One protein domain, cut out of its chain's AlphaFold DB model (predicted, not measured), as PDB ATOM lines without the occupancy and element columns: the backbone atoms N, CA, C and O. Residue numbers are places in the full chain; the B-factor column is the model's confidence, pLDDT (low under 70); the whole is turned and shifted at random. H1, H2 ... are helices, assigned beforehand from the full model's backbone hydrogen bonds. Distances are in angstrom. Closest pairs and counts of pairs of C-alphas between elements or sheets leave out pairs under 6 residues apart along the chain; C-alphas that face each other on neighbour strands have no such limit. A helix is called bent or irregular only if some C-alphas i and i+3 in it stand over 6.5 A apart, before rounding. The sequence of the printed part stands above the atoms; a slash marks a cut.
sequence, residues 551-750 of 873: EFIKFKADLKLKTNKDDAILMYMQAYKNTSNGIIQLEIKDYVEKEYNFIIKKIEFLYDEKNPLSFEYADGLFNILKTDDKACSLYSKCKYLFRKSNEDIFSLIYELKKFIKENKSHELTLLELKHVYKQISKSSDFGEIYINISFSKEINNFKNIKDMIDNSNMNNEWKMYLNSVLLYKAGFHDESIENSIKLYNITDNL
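This is residues 551 to 750 of the 873 residues of the protein "LICD family protein" of Anaerofustis stercorihominis DSM 17244 (UniProt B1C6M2). Twelve helices follow one another along an elongated row, most of them folding back against the one before, with H1 at one end, H6 and H7 near the middle and H12 at the other end. Each helix packs on near neighbours in the row and on no helix far from it in the chain, and the length of the whole comes from the row itself. The printed part has 200 residues with twelve named helices, H1 to H12 in chain order, and no named strand; the class is all helix. It is loose, with a radius of gyration of the C-alphas of 20.7 A, and spans 63 by 32 by 24 A.

The longest helix is H7, residues 647 to 662, 22.8 A from C-alpha 647 at (18.259, 23.294, -45.765) to C-alpha 662. Before it come H6, residues 629 to 641; H5, 613 to 624; H4, 596 to 608; H3, 582 to 594; H2, 565 to 578, 19.8 A long; and H1, 551 to 560, which begins at (-12.190, 33.404, -51.349). After it come H8, 667 to 681, 21.1 A long; H9, 684 to 695; H10, 699 to 711; H11, 716 to 729, 20.0 A long; and H12, 733 to 744, which ends at (37.215, 23.725, -39.485). H10 is irregular: C-alphas 700 and 703 are 8.1 A apart.

H4 to H8 form an up and down bundle, each helix running against the one before it. Its hub, H6, touches H4, H5, H7 and H8; the closest C-alphas of H6 and H7, a hairpin, are those of Ser 636 and Leu 652, 6.6 A apart, at a shallow tilt of 9 degrees. H5 touches H2 at Gly 620 and Met 573, 4.8 A between these closest C-alphas, at a steep tilt of 51 degrees. H2 forms hairpins with H1 and with H3. H8 touches H9 with residues 673 to 678 alone, at a steep tilt of 57 degrees; Lys 674 and Gly 687 have the closest C-alphas, 4.7 A apart. H9, H10 and H11 form a second up and down bundle. H11 and H12 are a hairpin, closest at the C-alphas of Ser 724 and Ser 736, 4.4 A. H1 and H12 are apart. Every O i to N i+4 pair is within hydrogen-bond range in H1 to H8, H11 and H12; H9 has 7 of 8 and H10 7 of 9.

The C-alphas farthest apart, those of Thr 563 and Asp 734, are 64.5 A from each other. The printed part has no cut, and the links between its helices are tight. The mean pLDDT of the printed part is 87.4; residues 697 to 701 are under 70.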
ATOM      1  N   GLU A 551     -10.754  33.292 -51.645       88.81
ATOM      2  CA  GLU A 551     -12.190  33.404 -51.349       88.81
ATOM      3  C   GLU A 551     -13.010  32.320 -52.058       88.81
ATOM      4  O   GLU A 551     -13.900  31.723 -51.448       88.81
ATOM      5  N   PHE A 552     -12.683  31.990 -53.314       91.25
ATOM      6  CA  PHE A 552     -13.364  30.900 -54.022       91.25
ATOM      7  C   PHE A 552     -13.041  29.535 -53.407       91.25
ATOM      8  O   PHE A 552     -13.940  28.697 -53.287       91.25
ATOM      9  N   ILE A 553     -11.802  29.329 -52.936       92.62
ATOM     10  CA  ILE A 553     -11.435  28.127 -52.168       92.62
ATOM     11  C   ILE A 553     -12.298  28.035 -50.906       92.62
ATOM     12  O   ILE A 553     -12.861  26.975 -50.625       92.62
ATOM     13  N   LYS A 554     -12.462  29.148 -50.179       93.12
ATOM     14  CA  LYS A 554     -13.299  29.206 -48.976       93.12
ATOM     15  C   LYS A 554     -14.757  28.865 -49.278       93.12
ATOM     16  O   LYS A 554     -15.340  28.058 -48.562       93.12
ATOM     17  N   PHE A 555     -15.349  29.396 -50.351       91.56
ATOM     18  CA  PHE A 555     -16.726  29.044 -50.724       91.56
ATOM     19  C   PHE A 555     -16.891  27.556 -51.039       91.56
ATOM     20  O   PHE A 555     -17.886  26.939 -50.657       91.56
ATOM     21  N   LYS A 556     -15.908  26.948 -51.712       91.88
ATOM     22  CA  LYS A 556     -15.906  25.498 -51.934       91.88
ATOM     23  C   LYS A 556     -15.767  24.734 -50.614       91.88
ATOM     24  O   LYS A 556     -16.458  23.730 -50.443       91.88
ATOM     25  N   ALA A 557     -14.939  25.212 -49.685       92.56
ATOM     26  CA  ALA A 557     -14.796  24.633 -48.350       92.56
ATOM     27  C   ALA A 557     -16.127  24.662 -47.575       92.56
ATOM     28  O   ALA A 557     -16.536  23.628 -47.053       92.56
ATOM     29  N   ASP A 558     -16.854  25.786 -47.596       90.88
ATOM     30  CA  ASP A 558     -18.172  25.934 -46.953       90.88
ATOM     31  C   ASP A 558     -19.194  24.908 -47.477       90.88
ATOM     32  O   ASP A 558     -19.957  24.315 -46.709       90.88
ATOM     33  N   LEU A 559     -19.206  24.658 -48.791       89.81
ATOM     34  CA  LEU A 559     -20.055  23.620 -49.387       89.81
ATOM     35  C   LEU A 559     -19.597  22.214 -48.993       89.81
ATOM     36  O   LEU A 559     -20.418  21.354 -48.659       89.81
ATOM     37  N   LYS A 560     -18.281  21.976 -49.032       90.19
ATOM     38  CA  LYS A 560     -17.673  20.677 -48.739       90.19
ATOM     39  C   LYS A 560     -17.869  20.283 -47.282       90.19
ATOM     40  O   LYS A 560     -18.090  19.101 -47.024       90.19
ATOM     41  N   LEU A 561     -17.905  21.248 -46.365       89.44
ATOM     42  CA  LEU A 561     -18.068  21.045 -44.927       89.44
ATOM     43  C   LEU A 561     -19.290  20.183 -44.573       89.44
ATOM     44  O   LEU A 561     -19.231  19.384 -43.642       89.44
ATOM     45  N   LYS A 562     -20.373  20.273 -45.356       82.25
ATOM     46  CA  LYS A 562     -21.593  19.466 -45.166       82.25
ATOM     47  C   LYS A 562     -21.436  17.989 -45.564       82.25
ATOM     48  O   LYS A 562     -22.290  17.181 -45.220       82.25
ATOM     49  N   THR A 563     -20.391  17.641 -46.315       86.06
ATOM     50  CA  THR A 563     -20.204  16.312 -46.935       86.06
ATOM     51  C   THR A 563     -18.918  15.616 -46.500       86.06
ATOM     52  O   THR A 563     -18.936  14.418 -46.238       86.06
ATOM     53  N   ASN A 564     -17.810  16.351 -46.406       90.56
ATOM     54  CA  ASN A 564     -16.521  15.855 -45.946       90.56
ATOM     55  C   ASN A 564     -15.805  16.957 -45.158       90.56
ATOM     56  O   ASN A 564     -15.302  17.928 -45.728       90.56
ATOM     57  N   LYS A 565     -15.761  16.782 -43.837       91.19
ATOM     58  CA  LYS A 565     -15.144  17.735 -42.914       91.19
ATOM     59  C   LYS A 565     -13.625  17.822 -43.086       91.19
ATOM     60  O   LYS A 565     -13.084  18.919 -43.001       91.19
ATOM     61  N   ASP A 566     -12.961  16.698 -43.358       88.94
ATOM     62  CA  ASP A 566     -11.502  16.639 -43.509       88.94
ATOM     63  C   ASP A 566     -11.052  17.461 -44.727       88.94
ATOM     64  O   ASP A 566     -10.217  18.360 -44.606       88.94
ATOM     65  N   ASP A 567     -11.673  17.229 -45.888       89.31
ATOM     66  CA  ASP A 567     -11.384  18.004 -47.102       89.31
ATOM     67  C   ASP A 567     -11.663  19.498 -46.879       89.31
ATOM     68  O   ASP A 567     -10.874  20.347 -47.287       89.31
ATOM     69  N   ALA A 568     -12.768  19.832 -46.203       93.00
ATOM     70  CA  ALA A 568     -13.131  21.219 -45.932       93.00
ATOM     71  C   ALA A 568     -12.086  21.942 -45.068       93.00
ATOM     72  O   ALA A 568     -11.741  23.082 -45.367       93.00
ATOM     73  N   ILE A 569     -11.537  21.286 -44.037       93.88
ATOM     74  CA  ILE A 569     -10.488  21.868 -43.183       93.88
ATOM     75  C   ILE A 569      -9.225  22.175 -43.993       93.88
ATOM     76  O   ILE A 569      -8.694  23.281 -43.887       93.88
ATOM     77  N   LEU A 570      -8.768  21.243 -44.834       91.25
ATOM     78  CA  LEU A 570      -7.616  21.486 -45.712       91.25
ATOM     79  C   LEU A 570      -7.877  22.646 -46.675       91.25
ATOM     80  O   LEU A 570      -7.020  23.513 -46.847       91.25
ATOM     81  N   MET A 571      -9.076  22.708 -47.256       93.81
ATOM     82  CA  MET A 571      -9.461  23.809 -48.133       93.81
ATOM     83  C   MET A 571      -9.513  25.147 -47.389       93.81
ATOM     84  O   MET A 571      -9.064  26.146 -47.938       93.81
ATOM     85  N   TYR A 572      -9.976  25.194 -46.137       95.44
ATOM     86  CA  TYR A 572      -9.896  26.407 -45.317       95.44
ATOM     87  C   TYR A 572      -8.447  26.830 -45.059       95.44
ATOM     88  O   TYR A 572      -8.114  28.005 -45.197       95.44
ATOM     89  N   MET A 573      -7.554  25.888 -44.751       93.88
ATOM     90  CA  MET A 573      -6.127  26.180 -44.570       93.88
ATOM     91  C   MET A 573      -5.475  26.703 -45.859       93.88
ATOM     92  O   MET A 573      -4.663  27.628 -45.812       93.88
ATOM     93  N   GLN A 574      -5.847  26.155 -47.017       91.75
ATOM     94  CA  GLN A 574      -5.413  26.657 -48.324       91.75
ATOM     95  C   GLN A 574      -6.002  28.041 -48.621       91.75
ATOM     96  O   GLN A 574      -5.270  28.930 -49.052       91.75
ATOM     97  N   ALA A 575      -7.290  28.251 -48.350       92.88
ATOM     98  CA  ALA A 575      -7.957  29.537 -48.513       92.88
ATOM     99  C   ALA A 575      -7.266  30.632 -47.694       92.88
ATOM    100  O   ALA A 575      -6.976  31.695 -48.232       92.88
ATOM    101  N   TYR A 576      -6.916  30.344 -46.436       91.62
ATOM    102  CA  TYR A 576      -6.219  31.277 -45.549       91.62
ATOM    103  C   TYR A 576      -4.870  31.741 -46.117       91.62
ATOM    104  O   TYR A 576      -4.543  32.922 -46.042       91.62
ATOM    105  N   LYS A 577      -4.097  30.828 -46.725       88.88
ATOM    106  CA  LYS A 577      -2.795  31.141 -47.345       88.88
ATOM    107  C   LYS A 577      -2.919  31.929 -48.650       88.88
ATOM    108  O   LYS A 577      -2.020  32.698 -48.973       88.88
ATOM    109  N   ASN A 578      -4.006  31.721 -49.393       88.12
ATOM    110  CA  ASN A 578      -4.225  32.303 -50.722       88.12
ATOM    111  C   ASN A 578      -5.152  33.529 -50.710       88.12
ATOM    112  O   ASN A 578      -5.448  34.089 -51.762       88.12
ATOM    113  N   THR A 579      -5.629  33.958 -49.540       85.38
ATOM    114  CA  THR A 579      -6.415  35.183 -49.400       85.38
ATOM    115  C   THR A 579      -5.642  36.231 -48.616       85.38
ATOM    116  O   THR A 579      -5.037  35.948 -47.583       85.38
ATOM    117  N   SER A 580      -5.691  37.468 -49.094       79.19
ATOM    118  CA  SER A 580      -5.283  38.643 -48.329       79.19
ATOM    119  C   SER A 580      -6.447  39.238 -47.530       79.19
ATOM    120  O   SER A 580      -6.227  40.197 -46.790       79.19
ATOM    121  N   ASN A 581      -7.680  38.736 -47.710       80.75
ATOM    122  CA  ASN A 581      -8.884  39.286 -47.093       80.75
ATOM    123  C   ASN A 581      -8.907  38.922 -45.604       80.75
ATOM    124  O   ASN A 581      -9.161  37.774 -45.234       80.75
ATOM    125  N   GLY A 582      -8.657  39.912 -44.748       76.81
ATOM    126  CA  GLY A 582      -8.582  39.745 -43.299       76.81
ATOM    127  C   GLY A 582      -9.882  39.227 -42.685       76.81
ATOM    128  O   GLY A 582      -9.832  38.440 -41.747       76.81
ATOM    129  N   ILE A 583     -11.045  39.572 -43.252       80.31
ATOM    130  CA  ILE A 583     -12.343  39.069 -42.768       80.31
ATOM    131  C   ILE A 583     -12.434  37.559 -42.989       80.31
ATOM    132  O   ILE A 583     -12.823  36.816 -42.093       80.31
ATOM    133  N   ILE A 584     -12.021  37.088 -44.166       85.25
ATOM    134  CA  ILE A 584     -12.042  35.661 -44.497       85.25
ATOM    135  C   ILE A 584     -11.005  34.897 -43.679       85.25
ATOM    136  O   ILE A 584     -11.294  33.806 -43.188       85.25
ATOM    137  N   GLN A 585      -9.827  35.485 -43.464       87.12
ATOM    138  CA  GLN A 585      -8.830  34.928 -42.551       87.12
ATOM    139  C   GLN A 585      -9.390  34.760 -41.132       87.12
ATOM    140  O   GLN A 585      -9.178  33.710 -40.528       87.12
ATOM    141  N   LEU A 586     -10.148  35.736 -40.623       83.94
ATOM    142  CA  LEU A 586     -10.819  35.629 -39.327       83.94
ATOM    143  C   LEU A 586     -11.899  34.546 -39.299       83.94
ATOM    144  O   LEU A 586     -11.941  33.766 -38.353       83.94
ATOM    145  N   GLU A 587     -12.766  34.476 -40.313       88.31
ATOM    146  CA  GLU A 587     -13.806  33.438 -40.387       88.31
ATOM    147  C   GLU A 587     -13.198  32.031 -40.353       88.31
ATOM    148  O   GLU A 587     -13.690  31.147 -39.648       88.31
ATOM    149  N   ILE A 588     -12.105  31.829 -41.092       93.06
ATOM    150  CA  ILE A 588     -11.369  30.564 -41.107       93.06
ATOM    151  C   ILE A 588     -10.724  30.301 -39.746       93.06
ATOM    152  O   ILE A 588     -10.824  29.186 -39.229       93.06
ATOM    153  N   LYS A 589     -10.080  31.314 -39.158       91.44
ATOM    154  CA  LYS A 589      -9.436  31.203 -37.850       91.44
ATOM    155  C   LYS A 589     -10.435  30.790 -36.770       91.44
ATOM    156  O   LYS A 589     -10.175  29.814 -36.079       91.44
ATOM    157  N   ASP A 590     -11.592  31.443 -36.686       89.00
ATOM    158  CA  ASP A 590     -12.662  31.081 -35.749       89.00
ATOM    159  C   ASP A 590     -13.077  29.615 -35.867       89.00
ATOM    160  O   ASP A 590     -13.306  28.927 -34.871       89.00
ATOM    161  N   TYR A 591     -13.264  29.154 -37.105       92.81
ATOM    162  CA  TYR A 591     -13.680  27.787 -37.364       92.81
ATOM    163  C   TYR A 591     -12.593  26.803 -36.917       92.81
ATOM    164  O   TYR A 591     -12.886  25.820 -36.240       92.81
ATOM    165  N   VAL A 592     -11.330  27.102 -37.228       93.94
ATOM    166  CA  VAL A 592     -10.168  26.300 -36.824       93.94
ATOM    167  C   VAL A 592      -9.984  26.286 -35.307       93.94
ATOM    168  O   VAL A 592      -9.690  25.229 -34.759       93.94
ATOM    169  N   GLU A 593     -10.217  27.400 -34.611       91.62
ATOM    170  CA  GLU A 593     -10.184  27.461 -33.143       91.62
ATOM    171  C   GLU A 593     -11.303  26.621 -32.512       91.62
ATOM    172  O   GLU A 593     -11.057  25.866 -31.571       91.62
ATOM    173  N   LYS A 594     -12.524  26.663 -33.064       92.88
ATOM    174  CA  LYS A 594     -13.633  25.798 -32.614       92.88
ATOM    175  C   LYS A 594     -13.335  24.313 -32.820       92.88
ATOM    176  O   LYS A 594     -13.721  23.485 -31.998       92.88
ATOM    177  N   GLU A 595     -12.641  23.978 -33.902       94.56
ATOM    178  CA  GLU A 595     -12.285  22.607 -34.281       94.56
ATOM    179  C   GLU A 595     -10.884  22.184 -33.822       94.56
ATOM    180  O   GLU A 595     -10.408  21.106 -34.185       94.56
ATOM    181  N   TYR A 596     -10.228  22.994 -32.989       94.75
ATOM    182  CA  TYR A 596      -8.821  22.841 -32.627       94.75
ATOM    183  C   TYR A 596      -8.483  21.419 -32.157       94.75
ATOM    184  O   TYR A 596      -7.614  20.754 -32.717       94.75
ATOM    185  N   ASN A 597      -9.247  20.894 -31.195       95.25
ATOM    186  CA  ASN A 597      -9.023  19.555 -30.642       95.25
ATOM    187  C   ASN A 597      -9.178  18.431 -31.678       95.25
ATOM    188  O   ASN A 597      -8.496  17.409 -31.588       95.25
ATOM    189  N   PHE A 598     -10.085  18.593 -32.644       94.94
ATOM    190  CA  PHE A 598     -10.270  17.630 -33.728       94.94
ATOM    191  C   PHE A 598      -9.073  17.657 -34.683       94.94
ATOM    192  O   PHE A 598      -8.516  16.605 -35.003       94.94
ATOM    193  N   ILE A 599      -8.637  18.857 -35.074       96.19
ATOM    194  CA  ILE A 599      -7.509  19.066 -35.989       96.19
ATOM    195  C   ILE A 599      -6.213  18.509 -35.391       96.19
ATOM    196  O   ILE A 599      -5.497  17.779 -36.073       96.19
ATOM    197  N   ILE A 600      -5.938  18.773 -34.110       96.00
ATOM    198  CA  ILE A 600      -4.754  18.249 -33.409       96.00
ATOM    199  C   ILE A 600      -4.719  16.718 -33.446       96.00
ATOM    200  O   ILE A 600      -3.729  16.141 -33.893       96.00
ATOM    201  N   LYS A 601      -5.816  16.056 -33.054       96.06
ATOM    202  CA  LYS A 601      -5.903  14.585 -33.074       96.06
ATOM    203  C   LYS A 601      -5.709  14.015 -34.476       96.06
ATOM    204  O   LYS A 601      -5.091  12.967 -34.633       96.06
ATOM    205  N   LYS A 602      -6.230  14.701 -35.496       95.00
ATOM    206  CA  LYS A 602      -6.057  14.307 -36.896       95.00
ATOM    207  C   LYS A 602      -4.598  14.408 -37.335       95.00
ATOM    208  O   LYS A 602      -4.110  13.480 -37.973       95.00
ATOM    209  N   ILE A 603      -3.907  15.495 -36.985       96.50
ATOM    210  CA  ILE A 603      -2.477  15.668 -37.273       96.50
ATOM    211  C   ILE A 603      -1.668  14.555 -36.611       96.50
ATOM    212  O   ILE A 603      -0.858  13.930 -37.284       96.50
ATOM    213  N   GLU A 604      -1.903  14.289 -35.323       96.38
ATOM    214  CA  GLU A 604      -1.190  13.252 -34.568       96.38
ATOM    215  C   GLU A 604      -1.411  11.862 -35.183       96.38
ATOM    216  O   GLU A 604      -0.445  11.168 -35.480       96.38
ATOM    217  N   PHE A 605      -2.659  11.508 -35.506       96.25
ATOM    218  CA  PHE A 605      -2.975  10.253 -36.193       96.25
ATOM    219  C   PHE A 605      -2.266  10.127 -37.552       96.25
ATOM    220  O   PHE A 605      -1.652   9.106 -37.846       96.25
ATOM    221  N   LEU A 606      -2.321  11.167 -38.393       96.06
ATOM    222  CA  LEU A 606      -1.662  11.153 -39.706       96.06
ATOM    223  C   LEU A 606      -0.134  11.102 -39.586       96.06
ATOM    224  O   LEU A 606       0.524  10.493 -40.429       96.06
ATOM    225  N   TYR A 607       0.424  11.743 -38.559       95.75
ATOM    226  CA  TYR A 607       1.852  11.730 -38.269       95.75
ATOM    227  C   TYR A 607       2.328  10.326 -37.884       95.75
ATOM    228  O   TYR A 607       3.331   9.858 -38.427       95.75
ATOM    229  N   ASP A 608       1.585   9.633 -37.016       95.81
ATOM    230  CA  ASP A 608       1.889   8.260 -36.599       95.81
ATOM    231  C   ASP A 608       1.839   7.281 -37.788       95.81
ATOM    232  O   ASP A 608       2.710   6.418 -37.928       95.81
ATOM    233  N   GLU A 609       0.903   7.491 -38.718       96.12
ATOM    234  CA  GLU A 609       0.794   6.756 -39.990       96.12
ATOM    235  C   GLU A 609       1.846   7.170 -41.042       96.12
ATOM    236  O   GLU A 609       1.880   6.620 -42.146       96.12
ATOM    237  N   LYS A 610       2.714   8.146 -40.739       94.62
ATOM    238  CA  LYS A 610       3.693   8.740 -41.674       94.62
ATOM    239  C   LYS A 610       3.056   9.246 -42.974       94.62
ATOM    240  O   LYS A 610       3.682   9.220 -44.037       94.62
ATOM    241  N   ASN A 611       1.820   9.730 -42.899       94.75
ATOM    242  CA  ASN A 611       1.102  10.279 -44.040       94.75
ATOM    243  C   ASN A 611       1.530  11.744 -44.288       94.75
ATOM    244  O   ASN A 611       1.376  12.564 -43.380       94.75
ATOM    245  N   PRO A 612       1.997  12.115 -45.500       92.12
ATOM    246  CA  PRO A 612       2.416  13.485 -45.822       92.12
ATOM    247  C   PRO A 612       1.370  14.570 -45.538       92.12
ATOM    248  O   PRO A 612       1.733  15.714 -45.267       92.12
ATOM    249  N   LEU A 613       0.077  14.218 -45.531       92.75
ATOM    250  CA  LEU A 613      -1.002  15.140 -45.171       92.75
ATOM    251  C   LEU A 613      -0.847  15.712 -43.757       92.75
ATOM    252  O   LEU A 613      -1.327  16.815 -43.505       92.75
ATOM    253  N   SER A 614      -0.163  15.025 -42.833       95.12
ATOM    254  CA  SER A 614       0.058  15.563 -41.486       95.12
ATOM    255  C   SER A 614       0.824  16.889 -41.529       95.12
ATOM    256  O   SER A 614       0.522  17.790 -40.749       95.12
ATOM    257  N   PHE A 615       1.763  17.046 -42.474       93.81
ATOM    258  CA  PHE A 615       2.477  18.303 -42.681       93.81
ATOM    259  C   PHE A 615       1.564  19.393 -43.237       93.81
ATOM    260  O   PHE A 615       1.625  20.516 -42.751       93.81
ATOM    261  N   GLU A 616       0.682  19.076 -44.187       92.44
ATOM    262  CA  GLU A 616      -0.254  20.063 -44.743       92.44
ATOM    263  C   GLU A 616      -1.205  20.619 -43.677       92.44
ATOM    264  O   GLU A 616      -1.368  21.839 -43.574       92.44
ATOM    265  N   TYR A 617      -1.772  19.743 -42.839       94.31
ATOM    266  CA  TYR A 617      -2.608  20.154 -41.710       94.31
ATOM    267  C   TYR A 617      -1.819  20.965 -40.677       94.31
ATOM    268  O   TYR A 617      -2.295  22.000 -40.212       94.31
ATOM    269  N   ALA A 618      -0.615  20.514 -40.309       94.44
ATOM    270  CA  ALA A 618       0.190  21.185 -39.294       94.44
ATOM    271  C   ALA A 618       0.700  22.557 -39.767       94.44
ATOM    272  O   ALA A 618       0.642  23.523 -39.011       94.44
ATOM    273  N   ASP A 619       1.130  22.674 -41.025       93.44
ATOM    274  CA  ASP A 619       1.527  23.942 -41.645       93.44
ATOM    275  C   ASP A 619       0.335  24.897 -41.782       93.44
ATOM    276  O   ASP A 619       0.449  26.087 -41.497       93.44
ATOM    277  N   GLY A 620      -0.841  24.394 -42.167       92.62
ATOM    278  CA  GLY A 620      -2.074  25.182 -42.162       92.62
ATOM    279  C   GLY A 620      -2.425  25.720 -40.773       92.62
ATOM    280  O   GLY A 620      -2.635  26.924 -40.616       92.62
ATOM    281  N   LEU A 621      -2.421  24.851 -39.760       95.25
ATOM    282  CA  LEU A 621      -2.715  25.217 -38.375       95.25
ATOM    283  C   LEU A 621      -1.709  26.239 -37.828       95.25
ATOM    284  O   LEU A 621      -2.124  27.239 -37.250       95.25
ATOM    285  N   PHE A 622      -0.409  26.036 -38.056       92.88
ATOM    286  CA  PHE A 622       0.644  26.957 -37.621       92.88
ATOM    287  C   PHE A 622       0.529  28.339 -38.277       92.88
ATOM    288  O   PHE A 622       0.694  29.360 -37.611       92.88
ATOM    289  N   ASN A 623       0.184  28.400 -39.567       91.00
ATOM    290  CA  ASN A 623      -0.010  29.676 -40.262       91.00
ATOM    291  C   ASN A 623      -1.213  30.476 -39.734       91.00
ATOM    292  O   ASN A 623      -1.179  31.711 -39.757       91.00
ATOM    293  N   ILE A 624      -2.253  29.785 -39.260       91.94
ATOM    294  CA  ILE A 624      -3.468  30.386 -38.692       91.94
ATOM    295  C   ILE A 624      -3.250  30.778 -37.224       91.94
ATOM    296  O   ILE A 624      -3.576  31.893 -36.819       91.94
ATOM    297  N   LEU A 625      -2.649  29.888 -36.432       90.94
ATOM    298  CA  LEU A 625      -2.419  30.034 -34.993       90.94
ATOM    299  C   LEU A 625      -0.930  30.231 -34.688       90.94
ATOM    300  O   LEU A 625      -0.305  29.448 -33.977       90.94
ATOM    301  N   LYS A 626      -0.357  31.319 -35.212       84.19
ATOM    302  CA  LYS A 626       1.089  31.616 -35.137       84.19
ATOM    303  C   LYS A 626       1.672  31.751 -33.731       84.19
ATOM    304  O   LYS A 626       2.891  31.779 -33.601       84.19
ATOM    305  N   THR A 627       0.833  31.886 -32.710       85.00
ATOM    306  CA  THR A 627       1.237  32.038 -31.304       85.00
ATOM    307  C   THR A 627       0.951  30.789 -30.468       85.00
ATOM    308  O   THR A 627       1.192  30.796 -29.264       85.00
ATOM    309  N   ASP A 628       0.398  29.732 -31.073       92.12
ATOM    310  CA  ASP A 628       0.033  28.497 -30.381       92.12
ATOM    311  C   ASP A 628       1.211  27.512 -30.333       92.12
ATOM    312  O   ASP A 628       1.727  27.066 -31.362       92.12
ATOM    313  N   ASP A 629       1.644  27.176 -29.116       93.62
ATOM    314  CA  ASP A 629       2.838  26.358 -28.863       93.62
ATOM    315  C   ASP A 629       2.685  24.923 -29.390       93.62
ATOM    316  O   ASP A 629       3.601  24.346 -29.979       93.62
ATOM    317  N   LYS A 630       1.493  24.335 -29.241       95.00
ATOM    318  CA  LYS A 630       1.222  22.969 -29.697       95.00
ATOM    319  C   LYS A 630       1.138  22.894 -31.224       95.00
ATOM    320  O   LYS A 630       1.670  21.944 -31.801       95.00
ATOM    321  N   ALA A 631       0.534  23.883 -31.884       93.88
ATOM    322  CA  ALA A 631       0.520  23.995 -33.340       93.88
ATOM    323  C   ALA A 631       1.940  24.127 -33.904       93.88
ATOM    324  O   ALA A 631       2.289  23.401 -34.837       93.88
ATOM    325  N   CYS A 632       2.775  24.987 -33.307       93.38
ATOM    326  CA  CYS A 632       4.178  25.130 -33.698       93.38
ATOM    327  C   CYS A 632       4.949  23.816 -33.510       93.38
ATOM    328  O   CYS A 632       5.573  23.332 -34.453       93.38
ATOM    329  N   SER A 633       4.818  23.169 -32.348       94.81
ATOM    330  CA  SER A 633       5.430  21.863 -32.069       94.81
ATOM    331  C   SER A 633       5.050  20.796 -33.107       94.81
ATOM    332  O   SER A 633       5.923  20.120 -33.657       94.81
ATOM    333  N   LEU A 634       3.762  20.654 -33.446       95.00
ATOM    334  CA  LEU A 634       3.306  19.683 -34.449       95.00
ATOM    335  C   LEU A 634       3.805  20.009 -35.857       95.00
ATOM    336  O   LEU A 634       4.223  19.101 -36.583       95.00
ATOM    337  N   TYR A 635       3.792  21.289 -36.232       94.62
ATOM    338  CA  TYR A 635       4.378  21.755 -37.484       94.62
ATOM    339  C   TYR A 635       5.849  21.361 -37.570       94.62
ATOM    340  O   TYR A 635       6.272  20.765 -38.558       94.62
ATOM    341  N   SER A 636       6.607  21.595 -36.503       92.50
ATOM    342  CA  SER A 636       8.019  21.246 -36.425       92.50
ATOM    343  C   SER A 636       8.273  19.748 -36.533       92.50
ATOM    344  O   SER A 636       9.144  19.340 -37.302       92.50
ATOM    345  N   LYS A 637       7.475  18.914 -35.853       93.00
ATOM    346  CA  LYS A 637       7.547  17.449 -35.982       93.00
ATOM    347  C   LYS A 637       7.313  16.990 -37.412       93.00
ATOM    348  O   LYS A 637       8.095  16.197 -37.939       93.00
ATOM    349  N   CYS A 638       6.247  17.482 -38.040       94.00
ATOM    350  CA  CYS A 638       5.891  17.097 -39.400       94.00
ATOM    351  C   CYS A 638       6.932  17.602 -40.404       94.00
ATOM    352  O   CYS A 638       7.407  16.826 -41.229       94.00
ATOM    353  N   LYS A 639       7.363  18.866 -40.294       92.12
ATOM    354  CA  LYS A 639       8.409  19.451 -41.145       92.12
ATOM    355  C   LYS A 639       9.710  18.671 -41.043       92.12
ATOM    356  O   LYS A 639      10.329  18.375 -42.058       92.12
ATOM    357  N   TYR A 640      10.103  18.287 -39.828       90.88
ATOM    358  CA  TYR A 640      11.277  17.450 -39.627       90.88
ATOM    359  C   TYR A 640      11.101  16.073 -40.276       90.88
ATOM    360  O   TYR A 640      12.005  15.620 -40.973       90.88
ATOM    361  N   LEU A 641       9.956  15.408 -40.090       91.00
ATOM    362  CA  LEU A 641       9.693  14.075 -40.648       91.00
ATOM    363  C   LEU A 641       9.707  14.059 -42.187       91.00
ATOM    364  O   LEU A 641      10.304  13.155 -42.767       91.00
ATOM    365  N   PHE A 642       9.099  15.059 -42.832       90.19
ATOM    366  CA  PHE A 642       8.932  15.141 -44.293       90.19
ATOM    367  C   PHE A 642       9.936  16.071 -44.995       90.19
ATOM    368  O   PHE A 642       9.715  16.474 -46.139       90.19
ATOM    369  N   ARG A 643      11.045  16.410 -44.328       87.44
ATOM    370  CA  ARG A 643      12.133  17.213 -44.905       87.44
ATOM    371  C   ARG A 643      12.686  16.579 -46.186       87.44
ATOM    372  O   ARG A 643      12.898  15.366 -46.247       87.44
ATOM    373  N   LYS A 644      12.957  17.405 -47.193       80.94
ATOM    374  CA  LYS A 644      13.533  17.015 -48.488       80.94
ATOM    375  C   LYS A 644      15.037  17.263 -48.544       80.94
ATOM    376  O   LYS A 644      15.737  16.541 -49.249       80.94
ATOM    377  N   SER A 645      15.538  18.256 -47.811       78.81
ATOM    378  CA  SER A 645      16.956  18.627 -47.802       78.81
ATOM    379  C   SER A 645      17.460  18.965 -46.394       78.81
ATOM    380  O   SER A 645      16.697  19.086 -45.434       78.81
ATOM    381  N   ASN A 646      18.779  19.131 -46.259       70.88
ATOM    382  CA  ASN A 646      19.370  19.654 -45.026       70.88
ATOM    383  C   ASN A 646      19.040  21.143 -44.809       70.88
ATOM    384  O   ASN A 646      19.073  21.602 -43.670       70.88
ATOM    385  N   GLU A 647      18.680  21.887 -45.860       71.62
ATOM    386  CA  GLU A 647      18.259  23.294 -45.765       71.62
ATOM    387  C   GLU A 647      16.964  23.446 -44.958       71.62
ATOM    388  O   GLU A 647      16.837  24.371 -44.150       71.62
ATOM    389  N   ASP A 648      16.053  22.475 -45.076       76.56
ATOM    390  CA  ASP A 648      14.795  22.441 -44.323       76.56
ATOM    391  C   ASP A 648      15.025  22.429 -42.805       76.56
ATOM    392  O   ASP A 648      14.233  22.994 -42.049       76.56
ATOM    393  N   ILE A 649      16.129  21.825 -42.349       80.88
ATOM    394  CA  ILE A 649      16.499  21.767 -40.929       80.88
ATOM    395  C   ILE A 649      16.895  23.157 -40.421       80.88
ATOM    396  O   ILE A 649      16.490  23.545 -39.326       80.88
ATOM    397  N   PHE A 650      17.648  23.931 -41.209       76.69
ATOM    398  CA  PHE A 650      18.027  25.295 -40.829       76.69
ATOM    399  C   PHE A 650      16.815  26.226 -40.808       76.69
ATOM    400  O   PHE A 650      16.654  26.993 -39.857       76.69
ATOM    401  N   SER A 651      15.936  26.119 -41.811       78.56
ATOM    402  CA  SER A 651      14.660  26.844 -41.841       78.56
ATOM    403  C   SER A 651      13.799  26.509 -40.620       78.56
ATOM    404  O   SER A 651      13.287  27.417 -39.967       78.56
ATOM    405  N   LEU A 652      13.707  25.227 -40.257       86.25
ATOM    406  CA  LEU A 652      12.963  24.776 -39.085       86.25
ATOM    407  C   LEU A 652      13.542  25.326 -37.770       86.25
ATOM    408  O   LEU A 652      12.798  25.845 -36.941       86.25
ATOM    409  N   ILE A 653      14.862  25.242 -37.571       84.94
ATOM    410  CA  ILE A 653      15.529  25.792 -36.376       84.94
ATOM    411  C   ILE A 653      15.255  27.289 -36.247       84.94
ATOM    412  O   ILE A 653      14.995  27.779 -35.148       84.94
ATOM    413  N   TYR A 654      15.313  28.011 -37.364       80.00
ATOM    414  CA  TYR A 654      15.033  29.437 -37.395       80.00
ATOM    415  C   TYR A 654      13.593  29.746 -36.962       80.00
ATOM    416  O   TYR A 654      13.389  30.570 -36.068       80.00
ATOM    417  N   GLU A 655      12.603  29.071 -37.544       83.31
ATOM    418  CA  GLU A 655      11.189  29.275 -37.210       83.31
ATOM    419  C   GLU A 655      10.894  28.950 -35.741       83.31
ATOM    420  O   GLU A 655      10.251  29.749 -35.060       83.31
ATOM    421  N   LEU A 656      11.441  27.842 -35.227       88.44
ATOM    422  CA  LEU A 656      11.349  27.449 -33.817       88.44
ATOM    423  C   LEU A 656      11.923  28.525 -32.887       88.44
ATOM    424  O   LEU A 656      11.270  28.956 -31.937       88.44
ATOM    425  N   LYS A 657      13.144  29.000 -33.165       83.81
ATOM    426  CA  LYS A 657      13.787  30.055 -32.364       83.81
ATOM    427  C   LYS A 657      13.002  31.355 -32.403       83.81
ATOM    428  O   LYS A 657      12.843  31.998 -31.366       83.81
ATOM    429  N   LYS A 658      12.537  31.750 -33.588       82.56
ATOM    430  CA  LYS A 658      11.729  32.953 -33.772       82.56
ATOM    431  C   LYS A 658      10.460  32.875 -32.928       82.56
ATOM    432  O   LYS A 658      10.198  33.792 -32.157       82.56
ATOM    433  N   PHE A 659       9.748  31.750 -32.996       86.69
ATOM    434  CA  PHE A 659       8.558  31.518 -32.187       86.69
ATOM    435  C   PHE A 659       8.854  31.647 -30.687       86.69
ATOM    436  O   PHE A 659       8.151  32.383 -30.000       86.69
ATOM    437  N   ILE A 660       9.915  31.000 -30.186       87.50
ATOM    438  CA  ILE A 660      10.299  31.048 -28.762       87.50
ATOM    439  C   ILE A 660      10.605  32.484 -28.305       87.50
ATOM    440  O   ILE A 660      10.230  32.872 -27.201       87.50
ATOM    441  N   LYS A 661      11.267  33.297 -29.139       81.88
ATOM    442  CA  LYS A 661      11.571  34.701 -28.802       81.88
ATOM    443  C   LYS A 661      10.331  35.588 -28.764       81.88
ATOM    444  O   LYS A 661      10.273  36.514 -27.958       81.88
ATOM    445  N   GLU A 662       9.387  35.347 -29.666       80.00
ATOM    446  CA  GLU A 662       8.208  36.196 -29.858       80.00
ATOM    447  C   GLU A 662       7.054  35.833 -28.909       80.00
ATOM    448  O   GLU A 662       6.210  36.684 -28.624       80.00
ATOM    449  N   ASN A 663       7.018  34.603 -28.377       79.38
ATOM    450  CA  ASN A 663       5.871  34.076 -27.634       79.38
ATOM    451  C   ASN A 663       6.187  33.729 -26.176       79.38
ATOM    452  O   ASN A 663       7.203  33.119 -25.845       79.38
ATOM    453  N   LYS A 664       5.245  34.052 -25.279       78.12
ATOM    454  CA  LYS A 664       5.357  33.734 -23.846       78.12
ATOM    455  C   LYS A 664       5.234  32.234 -23.547       78.12
ATOM    456  O   LYS A 664       5.913  31.761 -22.647       78.12
ATOM    457  N   SER A 665       4.386  31.514 -24.283       84.75
ATOM    458  CA  SER A 665       4.205  30.061 -24.160       84.75
ATOM    459  C   SER A 665       4.979  29.361 -25.266       84.75
ATOM    460  O   SER A 665       4.708  29.610 -26.438       84.75
ATOM    461  N   HIS A 666       5.948  28.524 -24.905       89.88
ATOM    462  CA  HIS A 666       6.846  27.884 -25.871       89.88
ATOM    463  C   HIS A 666       7.500  26.597 -25.335       89.88
ATOM    464  O   HIS A 666       8.555  26.192 -25.822       89.88
ATOM    465  N   GLU A 667       6.935  25.966 -24.304       91.31
ATOM    466  CA  GLU A 667       7.536  24.793 -23.655       91.31
ATOM    467  C   GLU A 667       7.629  23.594 -24.609       91.31
ATOM    468  O   GLU A 667       8.673  22.945 -24.691       91.31
ATOM    469  N   LEU A 668       6.571  23.326 -25.382       92.38
ATOM    470  CA  LEU A 668       6.544  22.228 -26.351       92.38
ATOM    471  C   LEU A 668       7.486  22.509 -27.521       92.38
ATOM    472  O   LEU A 668       8.263  21.646 -27.923       92.38
ATOM    473  N   THR A 669       7.457  23.734 -28.037       91.12
ATOM    474  CA  THR A 669       8.336  24.198 -29.114       91.12
ATOM    475  C   THR A 669       9.809  24.122 -28.703       91.12
ATOM    476  O   THR A 669      10.658  23.694 -29.488       91.12
ATOM    477  N   LEU A 670      10.132  24.459 -27.450       90.62
ATOM    478  CA  LEU A 670      11.480  24.333 -26.898       90.62
ATOM    479  C   LEU A 670      11.939  22.870 -26.831       90.62
ATOM    480  O   LEU A 670      13.093  22.576 -27.148       90.62
ATOM    481  N   LEU A 671      11.049  21.946 -26.452       91.38
ATOM    482  CA  LEU A 671      11.334  20.508 -26.468       91.38
ATOM    483  C   LEU A 671      11.604  19.995 -27.888       91.38
ATOM    484  O   LEU A 671      12.548  19.227 -28.084       91.38
ATOM    485  N   GLU A 672      10.846  20.456 -28.885       91.81
ATOM    486  CA  GLU A 672      11.102  20.104 -30.288       91.81
ATOM    487  C   GLU A 672      12.443  20.653 -30.778       91.81
ATOM    488  O   GLU A 672      13.203  19.936 -31.430       91.81
ATOM    489  N   LEU A 673      12.803  21.881 -30.400       90.50
ATOM    490  CA  LEU A 673      14.117  22.438 -30.720       90.50
ATOM    491  C   LEU A 673      15.255  21.611 -30.093       90.50
ATOM    492  O   LEU A 673      16.230  21.289 -30.777       90.50
ATOM    493  N   LYS A 674      15.113  21.189 -28.825       90.62
ATOM    494  CA  LYS A 674      16.049  20.251 -28.170       90.62
ATOM    495  C   LYS A 674      16.143  18.934 -28.934       90.62
ATOM    496  O   LYS A 674      17.244  18.413 -29.120       90.62
ATOM    497  N   HIS A 675      15.012  18.404 -29.396       90.06
ATOM    498  CA  HIS A 675      14.974  17.172 -30.176       90.06
ATOM    499  C   HIS A 675      15.729  17.315 -31.500       90.06
ATOM    500  O   HIS A 675      16.596  16.493 -31.793       90.06
ATOM    501  N   VAL A 676      15.464  18.375 -32.269       89.31
ATOM    502  CA  VAL A 676      16.164  18.664 -33.531       89.31
ATOM    503  C   VAL A 676      17.673  18.743 -33.296       89.31
ATOM    504  O   VAL A 676      18.448  18.099 -34.003       89.31
ATOM    505  N   TYR A 677      18.103  19.441 -32.243       89.19
ATOM    506  CA  TYR A 677      19.516  19.524 -31.877       89.19
ATOM    507  C   TYR A 677      20.135  18.191 -31.476       89.19
ATOM    508  O   TYR A 677      21.266  17.897 -31.878       89.19
ATOM    509  N   LYS A 678      19.402  17.353 -30.742       89.31
ATOM    510  CA  LYS A 678      19.836  15.992 -30.423       89.31
ATOM    511  C   LYS A 678      20.033  15.153 -31.685       89.31
ATOM    512  O   LYS A 678      20.997  14.401 -31.753       89.31
ATOM    513  N   GLN A 679      19.166  15.288 -32.688       87.50
ATOM    514  CA  GLN A 679      19.306  14.541 -33.942       87.50
ATOM    515  C   GLN A 679      20.526  14.983 -34.759       87.50
ATOM    516  O   GLN A 679      21.217  14.144 -35.333       87.50
ATOM    517  N   ILE A 680      20.815  16.287 -34.791       86.12
ATOM    518  CA  ILE A 680      21.951  16.844 -35.543       86.12
ATOM    519  C   ILE A 680      23.285  16.493 -34.869       86.12
ATOM    520  O   ILE A 680      24.233  16.084 -35.538       86.12
ATOM    521  N   SER A 681      23.354  16.640 -33.545       87.50
ATOM    522  CA  SER A 681      24.590  16.454 -32.773       87.50
ATOM    523  C   SER A 681      24.824  15.026 -32.288       87.50
ATOM    524  O   SER A 681      25.930  14.693 -31.866       87.50
ATOM    525  N   LYS A 682      23.781  14.186 -32.305       87.25
ATOM    526  CA  LYS A 682      23.731  12.885 -31.620       87.25
ATOM    527  C   LYS A 682      23.983  12.981 -30.104       87.25
ATOM    528  O   LYS A 682      24.314  11.977 -29.481       87.25
ATOM    529  N   SER A 683      23.787  14.160 -29.501       87.00
ATOM    530  CA  SER A 683      23.984  14.420 -28.071       87.00
ATOM    531  C   SER A 683      22.777  15.117 -27.440       87.00
ATOM    532  O   SER A 683      22.259  16.098 -27.970       87.00
ATOM    533  N   SER A 684      22.349  14.642 -26.267       84.00
ATOM    534  CA  SER A 684      21.356  15.341 -25.441       84.00
ATOM    535  C   SER A 684      21.901  16.631 -24.831       84.00
ATOM    536  O   SER A 684      21.173  17.619 -24.757       84.00
ATOM    537  N   ASP A 685      23.176  16.638 -24.439       87.81
ATOM    538  CA  ASP A 685      23.807  17.761 -23.735       87.81
ATOM    539  C   ASP A 685      23.916  18.992 -24.645       87.81
ATOM    540  O   ASP A 685      23.811  20.129 -24.186       87.81
ATOM    541  N   PHE A 686      24.068  18.768 -25.957       89.69
ATOM    542  CA  PHE A 686      24.228  19.833 -26.947       89.69
ATOM    543  C   PHE A 686      23.018  20.765 -26.974       89.69
ATOM    544  O   PHE A 686      23.172  21.981 -26.883       89.69
ATOM    545  N   GLY A 687      21.813  20.195 -27.082       84.50
ATOM    546  CA  GLY A 687      20.580  20.972 -27.177       84.50
ATOM    547  C   GLY A 687      20.341  21.833 -25.938       84.50
ATOM    548  O   GLY A 687      20.000  23.006 -26.074       84.50
ATOM    549  N   GLU A 688      20.579  21.278 -24.746       85.56
ATOM    550  CA  GLU A 688      20.420  21.991 -23.473       85.56
ATOM    551  C   GLU A 688      21.363  23.195 -23.382       85.56
ATOM    552  O   GLU A 688      20.939  24.327 -23.146       85.56
ATOM    553  N   ILE A 689      22.652  22.960 -23.636       88.12
ATOM    554  CA  ILE A 689      23.682  23.991 -23.533       88.12
ATOM    555  C   ILE A 689      23.481  25.064 -24.606       88.12
ATOM    556  O   ILE A 689      23.585  26.257 -24.320       88.12
ATOM    557  N   TYR A 690      23.152  24.669 -25.836       86.44
ATOM    558  CA  TYR A 690      22.991  25.616 -26.934       86.44
ATOM    559  C   TYR A 690      21.761  26.517 -26.779       86.44
ATOM    560  O   TYR A 690      21.791  27.682 -27.180       86.44
ATOM    561  N   ILE A 691      20.697  26.016 -26.151       83.94
ATOM    562  CA  ILE A 691      19.530  26.819 -25.770       83.94
ATOM    563  C   ILE A 691      19.900  27.842 -24.701       83.94
ATOM    564  O   ILE A 691      19.552  29.011 -24.860       83.94
ATOM    565  N   ASN A 692      20.664  27.446 -23.676       81.56
ATOM    566  CA  ASN A 692      21.148  28.380 -22.657       81.56
ATOM    567  C   ASN A 692      21.979  29.508 -23.281       81.56
ATOM    568  O   ASN A 692      21.769  30.666 -22.944       81.56
ATOM    569  N   ILE A 693      22.847  29.188 -24.247       81.56
ATOM    570  CA  ILE A 693      23.608  30.188 -25.015       81.56
ATOM    571  C   ILE A 693      22.678  31.067 -25.866       81.56
ATOM    572  O   ILE A 693      22.877  32.277 -25.974       81.56
ATOM    573  N   SER A 694      21.666  30.478 -26.507       77.19
ATOM    574  CA  SER A 694      20.779  31.190 -27.436       77.19
ATOM    575  C   SER A 694      19.851  32.176 -26.718       77.19
ATOM    576  O   SER A 694      19.716  33.302 -27.171       77.19
ATOM    577  N   PHE A 695      19.241  31.812 -25.590       76.25
ATOM    578  CA  PHE A 695      18.186  32.630 -24.973       76.25
ATOM    579  C   PHE A 695      18.614  33.407 -23.716       76.25
ATOM    580  O   PHE A 695      17.811  34.166 -23.170       76.25
ATOM    581  N   SER A 696      19.864  33.287 -23.256       70.19
ATOM    582  CA  SER A 696      20.375  34.110 -22.152       70.19
ATOM    583  C   SER A 696      20.525  35.581 -22.568       70.19
ATOM    584  O   SER A 696      21.291  35.883 -23.483       70.19
ATOM    585  N   LYS A 697      19.837  36.497 -21.870       56.81
ATOM    586  CA  LYS A 697      19.951  37.957 -22.084       56.81
ATOM    587  C   LYS A 697      21.251  38.556 -21.543       56.81
ATOM    588  O   LYS A 697      21.711  39.565 -22.059       56.81
ATOM    589  N   GLU A 698      21.841  37.927 -20.529       57.06
ATOM    590  CA  GLU A 698      23.084  38.366 -19.897       57.06
ATOM    591  C   GLU A 698      24.069  37.199 -19.819       57.06
ATOM    592  O   GLU A 698      23.745  36.115 -19.332       57.06
ATOM    593  N   ILE A 699      25.307  37.440 -20.242       60.91
ATOM    594  CA  ILE A 699      26.417  36.477 -20.170       60.91
ATOM    595  C   ILE A 699      27.087  36.515 -18.782       60.91
ATOM    596  O   ILE A 699      28.198  36.038 -18.580       60.91
ATOM    597  N   ASN A 700      26.366  36.985 -17.760       55.50
ATOM    598  CA  ASN A 700      26.786  36.894 -16.358       55.50
ATOM    599  C   ASN A 700      27.041  35.437 -15.914       55.50
ATOM    600  O   ASN A 700      27.734  35.194 -14.931       55.50
ATOM    601  N   ASN A 701      26.550  34.461 -16.688       66.00
ATOM    602  CA  ASN A 701      26.747  33.031 -16.481       66.00
ATOM    603  C   ASN A 701      27.792  32.378 -17.416       66.00
ATOM    604  O   ASN A 701      27.817  31.150 -17.511       66.00
ATOM    605  N   PHE A 702      28.650  33.155 -18.098       78.81
ATOM    606  CA  PHE A 702      29.663  32.649 -19.048       78.81
ATOM    607  C   PHE A 702      30.440  31.448 -18.506       78.81
ATOM    608  O   PHE A 702      30.533  30.414 -19.162       78.81
ATOM    609  N   LYS A 703      30.960  31.585 -17.280       80.25
ATOM    610  CA  LYS A 703      31.772  30.562 -16.619       80.25
ATOM    611  C   LYS A 703      30.986  29.268 -16.395       80.25
ATOM    612  O   LYS A 703      31.479  28.202 -16.726       80.25
ATOM    613  N   ASN A 704      29.737  29.375 -15.946       83.88
ATOM    614  CA  ASN A 704      28.879  28.215 -15.715       83.88
ATOM    615  C   ASN A 704      28.540  27.485 -17.023       83.88
ATOM    616  O   ASN A 704      28.602  26.262 -17.072       83.88
ATOM    617  N   ILE A 705      28.234  28.212 -18.106       86.44
ATOM    618  CA  ILE A 705      27.979  27.589 -19.416       86.44
ATOM    619  C   ILE A 705      29.258  26.941 -19.961       86.44
ATOM    620  O   ILE A 705      29.208  25.840 -20.507       86.44
ATOM    621  N   LYS A 706      30.411  27.593 -19.785       87.44
ATOM    622  CA  LYS A 706      31.712  27.050 -20.173       87.44
ATOM    623  C   LYS A 706      32.023  25.743 -19.435       87.44
ATOM    624  O   LYS A 706      32.364  24.754 -20.083       87.44
ATOM    625  N   ASP A 707      31.782  25.703 -18.127       86.62
ATOM    626  CA  ASP A 707      31.923  24.495 -17.309       86.62
ATOM    627  C   ASP A 707      30.952  23.387 -17.760       86.62
ATOM    628  O   ASP A 707      31.328  22.214 -17.794       86.62
ATOM    629  N   MET A 708      29.720  23.727 -18.168       89.56
ATOM    630  CA  MET A 708      28.782  22.757 -18.755       89.56
ATOM    631  C   MET A 708      29.303  22.177 -20.079       89.56
ATOM    632  O   MET A 708      29.192  20.971 -20.296       89.56
ATOM    633  N   ILE A 709      29.881  23.004 -20.961       90.50
ATOM    634  CA  ILE A 709      30.476  22.540 -22.227       90.50
ATOM    635  C   ILE A 709      31.626  21.575 -21.940       90.50
ATOM    636  O   ILE A 709      31.666  20.475 -22.502       90.50
ATOM    637  N   ASP A 710      32.547  21.965 -21.065       89.00
ATOM    638  CA  ASP A 710      33.773  21.211 -20.819       89.00
ATOM    639  C   ASP A 710      33.466  19.846 -20.168       89.00
ATOM    640  O   ASP A 710      34.004  18.825 -20.613       89.00
ATOM    641  N   ASN A 711      32.500  19.799 -19.240       89.06
ATOM    642  CA  ASN A 711      32.067  18.582 -18.536       89.06
ATOM    643  C   ASN A 711      31.040  17.714 -19.291       89.06
ATOM    644  O   ASN A 711      30.696  16.632 -18.821       89.06
ATOM    645  N   SER A 712      30.536  18.159 -20.444       90.38
ATOM    646  CA  SER A 712      29.540  17.401 -21.216       90.38
ATOM    647  C   SER A 712      30.101  16.129 -21.867       90.38
ATOM    648  O   SER A 712      31.283  16.056 -22.221       90.38
ATOM    649  N   ASN A 713      29.232  15.149 -22.135       85.75
ATOM    650  CA  ASN A 713      29.581  13.887 -22.805       85.75
ATOM    651  C   ASN A 713      29.520  13.995 -24.343       85.75
ATOM    652  O   ASN A 713      29.071  13.083 -25.036       85.75
ATOM    653  N   MET A 714      29.949  15.133 -24.892       89.81
ATOM    654  CA  MET A 714      29.893  15.435 -26.326       89.81
ATOM    655  C   MET A 714      31.212  15.193 -27.050       89.81
ATOM    656  O   MET A 714      32.287  15.368 -26.476       89.81
ATOM    657  N   ASN A 715      31.128  14.895 -28.351       88.50
ATOM    658  CA  ASN A 715      32.298  14.885 -29.226       88.50
ATOM    659  C   ASN A 715      33.003  16.249 -29.216       88.50
ATOM    660  O   ASN A 715      32.365  17.302 -29.113       88.50
ATOM    661  N   ASN A 716      34.326  16.223 -29.389       89.12
ATOM    662  CA  ASN A 716      35.160  17.419 -29.321       89.12
ATOM    663  C   ASN A 716      34.761  18.494 -30.352       89.12
ATOM    664  O   ASN A 716      34.771  19.677 -30.027       89.12
ATOM    665  N   GLU A 717      34.330  18.093 -31.555       91.62
ATOM    666  CA  GLU A 717      33.829  19.016 -32.589       91.62
ATOM    667  C   GLU A 717      32.646  19.873 -32.093       91.62
ATOM    668  O   GLU A 717      32.627  21.085 -32.297       91.62
ATOM    669  N   TRP A 718      31.697  19.285 -31.353       91.69
ATOM    670  CA  TRP A 718      30.519  19.986 -30.833       91.69
ATOM    671  C   TRP A 718      30.849  20.855 -29.623       91.69
ATOM    672  O   TRP A 718      30.300  21.949 -29.487       91.69
ATOM    673  N   LYS A 719      31.791  20.424 -28.773       92.25
ATOM    674  CA  LYS A 719      32.330  21.277 -27.701       92.25
ATOM    675  C   LYS A 719      32.999  22.517 -28.287       92.25
ATOM    676  O   LYS A 719      32.742  23.631 -27.837       92.25
ATOM    677  N   MET A 720      33.821  22.337 -29.318       91.62
ATOM    678  CA  MET A 720      34.456  23.439 -30.035       91.62
ATOM    679  C   MET A 720      33.417  24.338 -30.711       91.62
ATOM    680  O   MET A 720      33.517  25.550 -30.572       91.62
ATOM    681  N   TYR A 721      32.381  23.782 -31.339       90.94
ATOM    682  CA  TYR A 721      31.281  24.568 -31.902       90.94
ATOM    683  C   TYR A 721      30.608  25.465 -30.851       90.94
ATOM    684  O   TYR A 721      30.485  26.674 -31.052       90.94
ATOM    685  N   LEU A 722      30.209  24.897 -29.707       90.38
ATOM    686  CA  LEU A 722      29.558  25.652 -28.630       90.38
ATOM    687  C   LEU A 722      30.478  26.726 -28.056       90.38
ATOM    688  O   LEU A 722      30.020  27.834 -27.787       90.38
ATOM    689  N   ASN A 723      31.773  26.425 -27.924       90.44
ATOM    690  CA  ASN A 723      32.771  27.397 -27.496       90.44
ATOM    691  C   ASN A 723      32.890  28.567 -28.478       90.44
ATOM    692  O   ASN A 723      32.924  29.702 -28.019       90.44
ATOM    693  N   SER A 724      32.887  28.330 -29.796       88.25
ATOM    694  CA  SER A 724      32.882  29.420 -30.783       88.25
ATOM    695  C   SER A 724      31.672  30.334 -30.591       88.25
ATOM    696  O   SER A 724      31.822  31.545 -30.474       88.25
ATOM    697  N   VAL A 725      30.466  29.768 -30.484       85.44
ATOM    698  CA  VAL A 725      29.247  30.582 -30.330       85.44
ATOM    699  C   VAL A 725      29.235  31.338 -28.996       85.44
ATOM    700  O   VAL A 725      28.886  32.518 -28.963       85.44
ATOM    701  N   LEU A 726      29.638  30.685 -27.902       86.31
ATOM    702  CA  LEU A 726      29.699  31.293 -26.573       86.31
ATOM    703  C   LEU A 726      30.721  32.438 -26.517       86.31
ATOM    704  O   LEU A 726      30.385  33.518 -26.035       86.31
ATOM    705  N   LEU A 727      31.940  32.220 -27.025       85.88
ATOM    706  CA  LEU A 727      32.994  33.239 -27.096       85.88
ATOM    707  C   LEU A 727      32.536  34.441 -27.917       85.88
ATOM    708  O   LEU A 727      32.691  35.578 -27.478       85.88
ATOM    709  N   TYR A 728      31.898  34.187 -29.062       79.88
ATOM    710  CA  TYR A 728      31.371  35.250 -29.902       79.88
ATOM    711  C   TYR A 728      30.333  36.094 -29.159       79.88
ATOM    712  O   TYR A 728      30.454  37.317 -29.120       79.88
ATOM    713  N   LYS A 729      29.322  35.455 -28.553       76.94
ATOM    714  CA  LYS A 729      28.279  36.164 -27.798       76.94
ATOM    715  C   LYS A 729      28.865  36.968 -26.636       76.94
ATOM    716  O   LYS A 729      28.363  38.044 -26.335       76.94
ATOM    717  N   ALA A 730      29.924  36.460 -26.009       79.12
ATOM    718  CA  ALA A 730      30.611  37.092 -24.888       79.12
ATOM    719  C   ALA A 730      31.537  38.260 -25.280       79.12
ATOM    720  O   ALA A 730      32.149  38.856 -24.399       79.12
ATOM    721  N   GLY A 731      31.655  38.585 -26.572       77.06
ATOM    722  CA  GLY A 731      32.519  39.659 -27.077       77.06
ATOM    723  C   GLY A 731      33.971  39.238 -27.352       77.06
ATOM    724  O   GLY A 731      34.754  40.042 -27.856       77.06
ATOM    725  N   PHE A 732      34.333  37.975 -27.100       83.06
ATOM    726  CA  PHE A 732      35.651  37.394 -27.397       83.06
ATOM    727  C   PHE A 732      35.718  36.930 -28.860       83.06
ATOM    728  O   PHE A 732      35.777  35.738 -29.177       83.06
ATOM    729  N   HIS A 733      35.590  37.885 -29.783       76.69
ATOM    730  CA  HIS A 733      35.431  37.592 -31.207       76.69
ATOM    731  C   HIS A 733      36.679  36.964 -31.836       76.69
ATOM    732  O   HIS A 733      36.541  36.045 -32.641       76.69
ATOM    733  N   ASP A 734      37.876  37.427 -31.467       77.25
ATOM    734  CA  ASP A 734      39.125  36.916 -32.042       77.25
ATOM    735  C   ASP A 734      39.345  35.458 -31.601       77.25
ATOM    736  O   ASP A 734      39.575  34.579 -32.431       77.25
ATOM    737  N   GLU A 735      39.120  35.161 -30.320       84.56
ATOM    738  CA  GLU A 735      39.186  33.814 -29.752       84.56
ATOM    739  C   GLU A 735      38.119  32.885 -30.347       84.56
ATOM    740  O   GLU A 735      38.384  31.710 -30.619       84.56
ATOM    741  N   SER A 736      36.911  33.405 -30.593       84.69
ATOM    742  CA  SER A 736      35.853  32.677 -31.299       84.69
ATOM    743  C   SER A 736      36.284  32.289 -32.712       84.69
ATOM    744  O   SER A 736      36.052  31.153 -33.139       84.69
ATOM    745  N   ILE A 737      36.891  33.213 -33.461       80.50
ATOM    746  CA  ILE A 737      37.337  32.955 -34.833       80.50
ATOM    747  C   ILE A 737      38.501  31.962 -34.829       80.50
ATOM    748  O   ILE A 737      38.454  30.980 -35.568       80.50
ATOM    749  N   GLU A 738      39.493  32.124 -33.953       83.31
ATOM    750  CA  GLU A 738      40.593  31.163 -33.813       83.31
ATOM    751  C   GLU A 738      40.088  29.749 -33.501       83.31
ATOM    752  O   GLU A 738      40.537  28.763 -34.097       83.31
ATOM    753  N   ASN A 739      39.123  29.631 -32.587       87.25
ATOM    754  CA  ASN A 739      38.492  28.357 -32.260       87.25
ATOM    755  C   ASN A 739      37.700  27.785 -33.452       87.25
ATOM    756  O   ASN A 739      37.752  26.582 -33.704       87.25
ATOM    757  N   SER A 740      37.046  28.645 -34.237       85.44
ATOM    758  CA  SER A 740      36.320  28.277 -35.462       85.44
ATOM    759  C   SER A 740      37.256  27.776 -36.572       85.44
ATOM    760  O   SER A 740      36.956  26.773 -37.219       85.44
ATOM    761  N   ILE A 741      38.432  28.390 -36.743       82.81
ATOM    762  CA  ILE A 741      39.478  27.931 -37.677       82.81
ATOM    763  C   ILE A 741      40.032  26.567 -37.247       82.81
ATOM    764  O   ILE A 741      40.301  25.707 -38.089       82.81
ATOM    765  N   LYS A 742      40.212  26.334 -35.940       86.38
ATOM    766  CA  LYS A 742      40.633  25.020 -35.423       86.38
ATOM    767  C   LYS A 742      39.558  23.964 -35.673       86.38
ATOM    768  O   LYS A 742      39.898  22.881 -36.144       86.38
ATOM    769  N   LEU A 743      38.290  24.297 -35.414       88.94
ATOM    770  CA  LEU A 743      37.140  23.422 -35.650       88.94
ATOM    771  C   LEU A 743      37.031  23.022 -37.124       88.94
ATOM    772  O   LEU A 743      36.872  21.841 -37.417       88.94
ATOM    773  N   TYR A 744      37.206  23.974 -38.042       85.06
ATOM    774  CA  TYR A 744      37.215  23.725 -39.485       85.06
ATOM    775  C   TYR A 744      38.181  22.601 -39.903       85.06
ATOM    776  O   TYR A 744      37.852  21.797 -40.767       85.06
ATOM    777  N   ASN A 745      39.359  22.501 -39.275       82.25
ATOM    778  CA  ASN A 745      40.365  21.504 -39.662       82.25
ATOM    779  C   ASN A 745      40.023  20.070 -39.232       82.25
ATOM    780  O   ASN A 745      40.708  19.145 -39.657       82.25
ATOM    781  N   ILE A 746      39.035  19.891 -38.351       85.12
ATOM    782  CA  ILE A 746      38.741  18.597 -37.719       85.12
ATOM    783  C   ILE A 746      37.311  18.105 -37.964       85.12
ATOM    784  O   ILE A 746      36.991  16.992 -37.559       85.12
ATOM    785  N   THR A 747      36.445  18.933 -38.556       86.50
ATOM    786  CA  THR A 747      35.020  18.637 -38.736       86.50
ATOM    787  C   THR A 747      34.699  18.307 -40.189       86.50
ATOM    788  O   THR A 747      34.936  19.119 -41.078       86.50
ATOM    789  N   ASP A 748      34.043  17.169 -40.405       82.31
ATOM    790  CA  ASP A 748      33.352  16.845 -41.664       82.31
ATOM    791  C   ASP A 748      31.822  16.993 -41.518       82.31
ATOM    792  O   ASP A 748      31.047  16.680 -42.425       82.31
ATOM    793  N   ASN A 749      31.351  17.461 -40.355       83.69
ATOM    794  CA  ASN A 749      29.932  17.649 -40.099       83.69
ATOM    795  C   ASN A 749      29.377  18.826 -40.915       83.69
ATOM    796  O   ASN A 749      29.716  19.983 -40.666       83.69
ATOM    797  N   LEU A 750      28.456  18.532 -41.835       78.12
ATOM    798  CA  LEU A 750      27.863  19.521 -42.735       78.12
ATOM    799  C   LEU A 750      27.168  20.681 -41.996       78.12
ATOM    800  O   LEU A 750      27.231  21.817 -42.450       78.12
TER     801      LEU A 750